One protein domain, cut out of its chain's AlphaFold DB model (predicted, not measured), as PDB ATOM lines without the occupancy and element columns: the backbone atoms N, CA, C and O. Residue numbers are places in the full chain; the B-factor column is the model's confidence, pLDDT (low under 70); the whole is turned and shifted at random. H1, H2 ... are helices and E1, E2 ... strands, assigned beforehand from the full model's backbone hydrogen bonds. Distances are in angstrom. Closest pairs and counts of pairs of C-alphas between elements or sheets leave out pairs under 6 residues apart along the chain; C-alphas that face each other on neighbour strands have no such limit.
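What this domain is: This is residues 94 to 167 of the 170 residues of an uncharacterized protein of Cuscuta campestris (UniProt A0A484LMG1). Picture a small, loose head, made of the two-strand hairpin E1 and E2 and the short helix H1, from which the long helix H2 runs out as an arm. After a turn at residues 145 to 150, helix H3 folds back toward the head. The printed part has 74 residues with two named strands and three named helices, in the order E1, E2, H1, H2, H3; the sheet E1 - E2 is antiparallel and the class is mostly helix. The whole is a rod spanning 52 by 24 by 14 A, only just loose and close to extended, with a radius of gyration of the C-alphas of 16.9 A.

Where its parts are: Find C-alpha 94 at (93.866, -15.742, -34.620), where E1, residues 94 to 97, begins. E2 is residues 100 to 103, and H1 is residues 110 to 116. Look next at C-alpha 125, (103.538, -15.786, -39.535): from there H2, residues 125 to 144, runs 28.3 A. H3, residues 151 to 166, runs 22.2 A to C-alpha 166 at (100.955, -1.019, -37.290).

How they stand to each other: In the hairpin E1 and E2, find N 95 and O 102, 2.9 A apart and within hydrogen-bond range; the strands' directions differ by 138 degrees. The closest C-alphas of E1 and H1, Ile 97 and Tyr 112, are 7.7 A apart. H1 and H2 are apart. H2 and H3 form a helical hairpin: they run opposite ways at a shallow tilt of 12 degrees. They only just touch, with 3 pairs of C-alphas within 8 A, through residues 140 to 144 and 151 to 154 alone; the closest C-alphas are Asp 144 and Ile 151, 7.5 A. H3 is apart from E1, E2 and H1. In H1 and H2 every O i to N i+4 pair is within hydrogen-bond range, in H3 11 of 12.

The domain as a whole: Look to Lys 115 and Phe 146 for the two C-alphas farthest apart, 52.1 A. Residues 127 to 132, 144 to 149 and 159 to 167 stand free. The printed part has no cut, and no link is long. Mean pLDDT of the printed part is 73.3; residues 138 to 167 are under 70.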
ATOM      1  N   LEU A  94      94.332 -16.861 -35.441       89.44
ATOM      2  CA  LEU A  94      93.866 -15.742 -34.620       89.44
ATOM      3  C   LEU A  94      93.656 -16.189 -33.166       89.44
ATOM      4  O   LEU A  94      92.976 -17.183 -32.901       89.44
ATOM      5  N   ALA A  95      94.203 -15.442 -32.212       88.88
ATOM      6  CA  ALA A  95      94.040 -15.699 -30.788       88.88
ATOM      7  C   ALA A  95      93.716 -14.412 -30.021       88.88
ATOM      8  O   ALA A  95      94.230 -13.337 -30.317       88.88
ATOM      9  N   TYR A  96      92.874 -14.534 -28.996       91.12
ATOM     10  CA  TYR A  96      92.624 -13.447 -28.054       91.12
ATOM     11  C   TYR A  96      93.648 -13.517 -26.922       91.12
ATOM     12  O   TYR A  96      93.636 -14.461 -26.125       91.12
ATOM     13  N   ILE A  97      94.560 -12.548 -26.872       88.38
ATOM     14  CA  ILE A  97      95.685 -12.540 -25.934       88.38
ATOM     15  C   ILE A  97      95.702 -11.207 -25.196       88.38
ATOM     16  O   ILE A  97      95.673 -10.133 -25.798       88.38
ATOM     17  N   GLY A  98      95.710 -11.281 -23.865       86.75
ATOM     18  CA  GLY A  98      95.550 -10.111 -23.009       86.75
ATOM     19  C   GLY A  98      94.143  -9.530 -23.137       86.75
ATOM     20  O   GLY A  98      93.250  -9.924 -22.391       86.75
ATOM     21  N   LYS A  99      93.961  -8.584 -24.067       89.88
ATOM     22  CA  LYS A  99      92.700  -7.858 -24.313       89.88
ATOM     23  C   LYS A  99      92.422  -7.562 -25.794       89.88
ATOM     24  O   LYS A  99      91.516  -6.794 -26.100       89.88
ATOM     25  N   ARG A 100      93.213  -8.125 -26.707       89.81
ATOM     26  CA  ARG A 100      93.116  -7.857 -28.146       89.81
ATOM     27  C   ARG A 100      93.238  -9.145 -28.952       89.81
ATOM     28  O   ARG A 100      93.834 -10.122 -28.489       89.81
ATOM     29  N   TYR A 101      92.631  -9.151 -30.135       92.38
ATOM     30  CA  TYR A 101      92.780 -10.233 -31.102       92.38
ATOM     31  C   TYR A 101      94.059 -10.001 -31.892       92.38
ATOM     32  O   TYR A 101      94.220  -8.953 -32.496       92.38
ATOM     33  N   GLN A 102      94.962 -10.972 -31.864       90.38
ATOM     34  CA  GLN A 102      96.234 -10.915 -32.577       90.38
ATOM     35  C   GLN A 102      96.483 -12.235 -33.292       90.38
ATOM     36  O   GLN A 102      95.972 -13.288 -32.889       90.38
ATOM     37  N   ILE A 103      97.287 -12.181 -34.350       91.31
ATOM     38  CA  ILE A 103      97.816 -13.385 -34.985       91.31
ATOM     39  C   ILE A 103      98.835 -14.012 -34.033       91.31
ATOM     40  O   ILE A 103      99.684 -13.334 -33.455       91.31
ATOM     41  N   LEU A 104      98.728 -15.322 -33.847       90.38
ATOM     42  CA  LEU A 104      99.593 -16.064 -32.954       90.38
ATOM     43  C   LEU A 104     100.985 -16.209 -33.576       90.38
ATOM     44  O   LEU A 104     101.126 -16.626 -34.722       90.38
ATOM     45  N   SER A 105     102.001 -15.870 -32.788       89.75
ATOM     46  CA  SER A 105     103.410 -15.882 -33.184       89.75
ATOM     47  C   SER A 105     104.239 -16.584 -32.112       89.75
ATOM     48  O   SER A 105     103.996 -16.375 -30.918       89.75
ATOM     49  N   SER A 106     105.202 -17.412 -32.522       88.62
ATOM     50  CA  SER A 106     106.106 -18.139 -31.622       88.62
ATOM     51  C   SER A 106     106.882 -17.223 -30.685       88.62
ATOM     52  O   SER A 106     107.079 -17.565 -29.518       88.62
ATOM     53  N   ASP A 107     107.292 -16.062 -31.192       87.06
ATOM     54  CA  ASP A 107     108.258 -15.190 -30.529       87.06
ATOM     55  C   ASP A 107     107.565 -14.266 -29.523       87.06
ATOM     56  O   ASP A 107     108.002 -14.133 -28.381       87.06
ATOM     57  N   GLU A 108     106.429 -13.688 -29.914       89.00
ATOM     58  CA  GLU A 108     105.660 -12.764 -29.071       89.00
ATOM     59  C   GLU A 108     104.762 -13.489 -28.059       89.00
ATOM     60  O   GLU A 108     104.509 -12.989 -26.963       89.00
ATOM     61  N   HIS A 109     104.274 -14.687 -28.402       90.62
ATOM     62  CA  HIS A 109     103.200 -15.357 -27.663       90.62
ATOM     63  C   HIS A 109     103.612 -16.713 -27.062       90.62
ATOM     64  O   HIS A 109     102.760 -17.563 -26.774       90.62
ATOM     65  N   ALA A 110     104.909 -16.911 -26.797       88.75
ATOM     66  CA  ALA A 110     105.473 -18.155 -26.259       88.75
ATOM     67  C   ALA A 110     104.787 -18.650 -24.969       88.75
ATOM     68  O   ALA A 110     104.530 -19.846 -24.797       88.75
ATOM     69  N   ASP A 111     104.435 -17.740 -24.055       90.12
ATOM     70  CA  ASP A 111     103.780 -18.104 -22.793       90.12
ATOM     71  C   ASP A 111     102.343 -18.603 -22.991       90.12
ATOM     72  O   ASP A 111     101.892 -19.510 -22.284       90.12
ATOM     73  N   TYR A 112     101.618 -18.035 -23.958       91.06
ATOM     74  CA  TYR A 112     100.272 -18.481 -24.318       91.06
ATOM     75  C   TYR A 112     100.315 -19.879 -24.949       91.06
ATOM     76  O   TYR A 112      99.524 -20.751 -24.578       91.06
ATOM     77  N   LEU A 113     101.297 -20.121 -25.820       90.88
ATOM     78  CA  LEU A 113     101.536 -21.421 -26.448       90.88
ATOM     79  C   LEU A 113     101.876 -22.496 -25.408       90.88
ATOM     80  O   LEU A 113     101.264 -23.566 -25.401       90.88
ATOM     81  N   ARG A 114     102.758 -22.178 -24.451       90.75
ATOM     82  CA  ARG A 114     103.129 -23.092 -23.358       90.75
ATOM     83  C   ARG A 114     101.933 -23.456 -22.478       90.75
ATOM     84  O   ARG A 114     101.771 -24.624 -22.128       90.75
ATOM     85  N   LYS A 115     101.065 -22.489 -22.151       92.50
ATOM     86  CA  LYS A 115      99.835 -22.733 -21.370       92.50
ATOM     87  C   LYS A 115      98.863 -23.664 -22.094       92.50
ATOM     88  O   LYS A 115      98.241 -24.505 -21.454       92.50
ATOM     89  N   LYS A 116      98.752 -23.530 -23.417       90.25
ATOM     90  CA  LYS A 116      97.864 -24.356 -24.247       90.25
ATOM     91  C   LYS A 116      98.507 -25.645 -24.767       90.25
ATOM     92  O   LYS A 116      97.838 -26.389 -25.475       90.25
ATOM     93  N   LYS A 117      99.762 -25.933 -24.392       90.25
ATOM     94  CA  LYS A 117     100.550 -27.083 -24.879       90.25
ATOM     95  C   LYS A 117     100.604 -27.157 -26.411       90.25
ATOM     96  O   LYS A 117     100.616 -28.243 -26.984       90.25
ATOM     97  N   LEU A 118     100.615 -25.996 -27.055       90.06
ATOM     98  CA  LEU A 118     100.748 -25.871 -28.499       90.06
ATOM     99  C   LEU A 118     102.231 -25.821 -28.868       90.06
ATOM    100  O   LEU A 118     103.048 -25.287 -28.112       90.06
ATOM    101  N   ASN A 119     102.579 -26.387 -30.021       89.81
ATOM    102  CA  ASN A 119     103.945 -26.375 -30.520       89.81
ATOM    103  C   ASN A 119     104.272 -24.987 -31.098       89.81
ATOM    104  O   ASN A 119     103.564 -24.528 -31.990       89.81
ATOM    105  N   PRO A 120     105.322 -24.297 -30.623       86.62
ATOM    106  CA  PRO A 120     105.657 -22.964 -31.115       86.62
ATOM    107  C   PRO A 120     106.110 -22.947 -32.577       86.62
ATOM    108  O   PRO A 120     105.952 -21.927 -33.234       86.62
ATOM    109  N   TYR A 121     106.633 -24.056 -33.102       87.12
ATOM    110  CA  TYR A 121     107.142 -24.108 -34.475       87.12
ATOM    111  C   TYR A 121     106.048 -23.916 -35.541       87.12
ATOM    112  O   TYR A 121     106.340 -23.467 -36.645       87.12
ATOM    113  N   ASP A 122     104.790 -24.190 -35.191       87.94
ATOM    114  CA  ASP A 122     103.668 -24.165 -36.134       87.94
ATOM    115  C   ASP A 122     103.061 -22.755 -36.300       87.94
ATOM    116  O   ASP A 122     102.219 -22.535 -37.163       87.94
ATOM    117  N   TYR A 123     103.498 -21.772 -35.501       89.06
ATOM    118  CA  TYR A 123     102.949 -20.409 -35.468       89.06
ATOM    119  C   TYR A 123     103.999 -19.375 -35.886       89.06
ATOM    120  O   TYR A 123     104.404 -18.519 -35.099       89.06
ATOM    121  N   ARG A 124     104.469 -19.489 -37.133       88.94
ATOM    122  CA  ARG A 124     105.477 -18.610 -37.750       88.94
ATOM    123  C   ARG A 124     104.871 -17.755 -38.870       88.94
ATOM    124  O   ARG A 124     104.959 -18.145 -40.038       88.94
ATOM    125  N   PRO A 125     104.196 -16.636 -38.540       88.75
ATOM    126  CA  PRO A 125     103.538 -15.786 -39.535       88.75
ATOM    127  C   PRO A 125     104.529 -15.035 -40.440       88.75
ATOM    128  O   PRO A 125     104.146 -14.558 -41.505       88.75
ATOM    129  N   ASP A 126     105.801 -14.954 -40.049       89.06
ATOM    130  CA  ASP A 126     106.877 -14.334 -40.821       89.06
ATOM    131  C   ASP A 126     107.107 -15.032 -42.168       89.06
ATOM    132  O   ASP A 126     107.288 -14.357 -43.174       89.06
ATOM    133  N   ILE A 127     106.981 -16.362 -42.222       88.12
ATOM    134  CA  ILE A 127     107.126 -17.127 -43.469       88.12
ATOM    135  C   ILE A 127     106.042 -16.710 -44.467       88.12
ATOM    136  O   ILE A 127     106.315 -16.474 -45.641       88.12
ATOM    137  N   VAL A 128     104.798 -16.584 -43.997       87.88
ATOM    138  CA  VAL A 128     103.668 -16.173 -44.839       87.88
ATOM    139  C   VAL A 128     103.836 -14.724 -45.287       87.88
ATOM    140  O   VAL A 128     103.557 -14.403 -46.439       87.88
ATOM    141  N   HIS A 129     104.328 -13.861 -44.399       85.00
ATOM    142  CA  HIS A 129     104.615 -12.468 -44.713       85.00
ATOM    143  C   HIS A 129     105.710 -12.339 -45.780       85.00
ATOM    144  O   HIS A 129     105.498 -11.669 -46.786       85.00
ATOM    145  N   GLU A 130     106.844 -13.025 -45.622       88.56
ATOM    146  CA  GLU A 130     107.931 -13.030 -46.607       88.56
ATOM    147  C   GLU A 130     107.462 -13.556 -47.962       88.56
ATOM    148  O   GLU A 130     107.701 -12.927 -48.989       88.56
ATOM    149  N   VAL A 131     106.735 -14.673 -47.976       86.88
ATOM    150  CA  VAL A 131     106.194 -15.254 -49.207       86.88
ATOM    151  C   VAL A 131     105.195 -14.301 -49.865       86.88
ATOM    152  O   VAL A 131     105.269 -14.077 -51.071       86.88
ATOM    153  N   SER A 132     104.304 -13.683 -49.090       83.38
ATOM    154  CA  SER A 132     103.348 -12.693 -49.594       83.38
ATOM    155  C   SER A 132     104.050 -11.474 -50.195       83.38
ATOM    156  O   SER A 132     103.696 -11.044 -51.294       83.38
ATOM    157  N   LEU A 133     105.090 -10.965 -49.531       85.12
ATOM    158  CA  LEU A 133     105.915  -9.877 -50.045       85.12
ATOM    159  C   LEU A 133     106.640 -10.268 -51.328       85.12
ATOM    160  O   LEU A 133     106.660  -9.480 -52.268       85.12
ATOM    161  N   LEU A 134     107.215 -11.469 -51.389       83.12
ATOM    162  CA  LEU A 134     107.893 -11.974 -52.580       83.12
ATOM    163  C   LEU A 134     106.924 -12.098 -53.754       83.12
ATOM    164  O   LEU A 134     107.245 -11.638 -54.846       83.12
ATOM    165  N   PHE A 135     105.729 -12.652 -53.536       80.12
ATOM    166  CA  PHE A 135     104.701 -12.733 -54.572       80.12
ATOM    167  C   PHE A 135     104.236 -11.353 -55.018       80.12
ATOM    168  O   PHE A 135     104.155 -11.109 -56.217       80.12
ATOM    169  N   CYS A 136     103.969 -10.444 -54.077       74.44
ATOM    170  CA  CYS A 136     103.574  -9.080 -54.399       74.44
ATOM    171  C   CYS A 136     104.675  -8.394 -55.213       74.44
ATOM    172  O   CYS A 136     104.409  -7.963 -56.326       74.44
ATOM    173  N   SER A 137     105.915  -8.401 -54.715       74.56
ATOM    174  CA  SER A 137     107.106  -7.824 -55.352       74.56
ATOM    175  C   SER A 137     107.368  -8.395 -56.747       74.56
ATOM    176  O   SER A 137     107.579  -7.642 -57.694       74.56
ATOM    177  N   PHE A 138     107.294  -9.716 -56.913       66.81
ATOM    178  CA  PHE A 138     107.467 -10.368 -58.210       66.81
ATOM    179  C   PHE A 138     106.369  -9.965 -59.201       66.81
ATOM    180  O   PHE A 138     106.664  -9.670 -60.360       66.81
ATOM    181  N   LEU A 139     105.116  -9.886 -58.737       60.66
ATOM    182  CA  LEU A 139     103.995  -9.426 -59.549       60.66
ATOM    183  C   LEU A 139     104.158  -7.949 -59.939       60.66
ATOM    184  O   LEU A 139     103.912  -7.609 -61.089       60.66
ATOM    185  N   VAL A 140     104.651  -7.096 -59.032       61.28
ATOM    186  CA  VAL A 140     105.003  -5.693 -59.328       61.28
ATOM    187  C   VAL A 140     106.051  -5.629 -60.440       61.28
ATOM    188  O   VAL A 140     105.831  -4.992 -61.466       61.28
ATOM    189  N   CYS A 141     107.165  -6.350 -60.274       54.91
ATOM    190  CA  CYS A 141     108.309  -6.300 -61.184       54.91
ATOM    191  C   CYS A 141     107.964  -6.747 -62.613       54.91
ATOM    192  O   CYS A 141     108.477  -6.178 -63.578       54.91
ATOM    193  N   ILE A 142     107.107  -7.762 -62.772       56.41
ATOM    194  CA  ILE A 142     106.684  -8.240 -64.100       56.41
ATOM    195  C   ILE A 142     105.783  -7.218 -64.795       56.41
ATOM    196  O   ILE A 142     105.873  -7.045 -66.012       56.41
ATOM    197  N   VAL A 143     104.936  -6.523 -64.035       55.03
ATOM    198  CA  VAL A 143     104.027  -5.509 -64.576       55.03
ATOM    199  C   VAL A 143     104.788  -4.217 -64.911       55.03
ATOM    200  O   VAL A 143     104.519  -3.597 -65.941       55.03
ATOM    201  N   ASP A 144     105.817  -3.862 -64.136       51.38
ATOM    202  CA  ASP A 144     106.668  -2.690 -64.388       51.38
ATOM    203  C   ASP A 144     107.573  -2.823 -65.622       51.38
ATOM    204  O   ASP A 144     107.896  -1.813 -66.250       51.38
ATOM    205  N   HIS A 145     107.918  -4.042 -66.056       54.78
ATOM    206  CA  HIS A 145     108.607  -4.237 -67.342       54.78
ATOM    207  C   HIS A 145     107.726  -3.837 -68.550       54.78
ATOM    208  O   HIS A 145     108.243  -3.652 -69.652       54.78
ATOM    209  N   PHE A 146     106.409  -3.660 -68.364       55.03
ATOM    210  CA  PHE A 146     105.468  -3.261 -69.417       55.03
ATOM    211  C   PHE A 146     104.733  -1.926 -69.194       55.03
ATOM    212  O   PHE A 146     104.026  -1.490 -70.103       55.03
ATOM    213  N   GLY A 147     104.909  -1.206 -68.081       49.53
ATOM    214  CA  GLY A 147     104.265   0.107 -67.961       49.53
ATOM    215  C   GLY A 147     104.413   0.811 -66.617       49.53
ATOM    216  O   GLY A 147     103.836   0.402 -65.617       49.53
ATOM    217  N   LEU A 148     105.071   1.970 -66.667       51.19
ATOM    218  CA  LEU A 148     105.381   2.948 -65.610       51.19
ATOM    219  C   LEU A 148     104.188   3.451 -64.747       51.19
ATOM    220  O   LEU A 148     104.370   4.328 -63.906       51.19
ATOM    221  N   LEU A 149     102.961   2.959 -64.953       51.94
ATOM    222  CA  LEU A 149     101.740   3.458 -64.302       51.94
ATOM    223  C   LEU A 149     101.362   2.682 -63.022       51.94
ATOM    224  O   LEU A 149     100.580   3.178 -62.213       51.94
ATOM    225  N   CYS A 150     101.929   1.493 -62.789       51.34
ATOM    226  CA  CYS A 150     101.532   0.626 -61.671       51.34
ATOM    227  C   CYS A 150     102.177   0.988 -60.319       51.34
ATOM    228  O   CYS A 150     101.572   0.742 -59.271       51.34
ATOM    229  N   ILE A 151     103.339   1.650 -60.322       53.97
ATOM    230  CA  ILE A 151     104.092   1.994 -59.100       53.97
ATOM    231  C   ILE A 151     103.277   2.884 -58.145       53.97
ATOM    232  O   ILE A 151     103.324   2.697 -56.929       53.97
ATOM    233  N   LEU A 152     102.471   3.820 -58.668       50.50
ATOM    234  CA  LEU A 152     101.724   4.764 -57.827       50.50
ATOM    235  C   LEU A 152     100.530   4.105 -57.109       50.50
ATOM    236  O   LEU A 152     100.208   4.481 -55.984       50.50
ATOM    237  N   HIS A 153      99.907   3.086 -57.711       54.88
ATOM    238  CA  HIS A 153      98.777   2.378 -57.098       54.88
ATOM    239  C   HIS A 153      99.244   1.327 -56.077       54.88
ATOM    240  O   HIS A 153      98.626   1.161 -55.024       54.88
ATOM    241  N   LEU A 154     100.380   0.666 -56.333       53.81
ATOM    242  CA  LEU A 154     100.946  -0.304 -55.394       53.81
ATOM    243  C   LEU A 154     101.585   0.340 -54.164       53.81
ATOM    244  O   LEU A 154     101.505  -0.232 -53.078       53.81
ATOM    245  N   CYS A 155     102.144   1.544 -54.292       49.66
ATOM    246  CA  CYS A 155     102.643   2.279 -53.133       49.66
ATOM    247  C   CYS A 155     101.502   2.636 -52.158       49.66
ATOM    248  O   CYS A 155     101.665   2.489 -50.948       49.66
ATOM    249  N   CYS A 156     100.318   2.998 -52.673       49.66
ATOM    250  CA  CYS A 156      99.127   3.254 -51.856       49.66
ATOM    251  C   CYS A 156      98.617   1.995 -51.134       49.66
ATOM    252  O   CYS A 156      98.348   2.061 -49.933       49.66
ATOM    253  N   LEU A 157      98.546   0.841 -51.815       56.12
ATOM    254  CA  LEU A 157      98.155  -0.417 -51.164       56.12
ATOM    255  C   LEU A 157      99.173  -0.849 -50.098       56.12
ATOM    256  O   LEU A 157      98.778  -1.249 -49.006       56.12
ATOM    257  N   TYR A 158     100.473  -0.727 -50.377       57.97
ATOM    258  CA  TYR A 158     101.520  -1.100 -49.425       57.97
ATOM    259  C   TYR A 158     101.508  -0.213 -48.172       57.97
ATOM    260  O   TYR A 158     101.672  -0.716 -47.054       57.97
ATOM    261  N   LEU A 159     101.254   1.094 -48.325       54.53
ATOM    262  CA  LEU A 159     101.088   2.005 -47.190       54.53
ATOM    263  C   LEU A 159      99.820   1.694 -46.381       54.53
ATOM    264  O   LEU A 159      99.871   1.738 -45.153       54.53
ATOM    265  N   GLN A 160      98.710   1.320 -47.028       46.22
ATOM    266  CA  GLN A 160      97.493   0.902 -46.319       46.22
ATOM    267  C   GLN A 160      97.667  -0.442 -45.595       46.22
ATOM    268  O   GLN A 160      97.241  -0.571 -44.448       46.22
ATOM    269  N   CYS A 161      98.343  -1.420 -46.203       45.06
ATOM    270  CA  CYS A 161      98.637  -2.707 -45.567       45.06
ATOM    271  C   CYS A 161      99.620  -2.562 -44.396       45.06
ATOM    272  O   CYS A 161      99.422  -3.173 -43.347       45.06
ATOM    273  N   SER A 162     100.634  -1.702 -44.532       48.56
ATOM    274  CA  SER A 162     101.567  -1.398 -43.438       48.56
ATOM    275  C   SER A 162     100.876  -0.666 -42.284       48.56
ATOM    276  O   SER A 162     101.222  -0.887 -41.126       48.56
ATOM    277  N   HIS A 163      99.877   0.176 -42.571       43.97
ATOM    278  CA  HIS A 163      99.066   0.818 -41.536       43.97
ATOM    279  C   HIS A 163      98.189  -0.197 -40.792       43.97
ATOM    280  O   HIS A 163      98.067  -0.108 -39.578       43.97
ATOM    281  N   PHE A 164      97.636  -1.202 -41.479       41.38
ATOM    282  CA  PHE A 164      96.885  -2.278 -40.820       41.38
ATOM    283  C   PHE A 164      97.771  -3.104 -39.872       41.38
ATOM    284  O   PHE A 164      97.371  -3.370 -38.747       41.38
ATOM    285  N   TYR A 165      99.011  -3.415 -40.265       44.72
ATOM    286  CA  TYR A 165      99.967  -4.115 -39.391       44.72
ATOM    287  C   TYR A 165     100.488  -3.270 -38.217       44.72
ATOM    288  O   TYR A 165     100.979  -3.823 -37.235       44.72
ATOM    289  N   LYS A 166     100.406  -1.937 -38.299       39.47
ATOM    290  CA  LYS A 166     100.955  -1.019 -37.290       39.47
ATOM    291  C   LYS A 166      99.925  -0.518 -36.271       39.47
ATOM    292  O   LYS A 166     100.315   0.127 -35.303       39.47
ATOM    293  N   VAL A 167      98.638  -0.822 -36.452       40.69
ATOM    294  CA  VAL A 167      97.565  -0.393 -35.533       40.69
ATOM    295  C   VAL A 167      97.440  -1.287 -34.288       40.69
ATOM    296  O   VAL A 167      96.903  -0.835 -33.285       40.69
TER     297      VAL A 167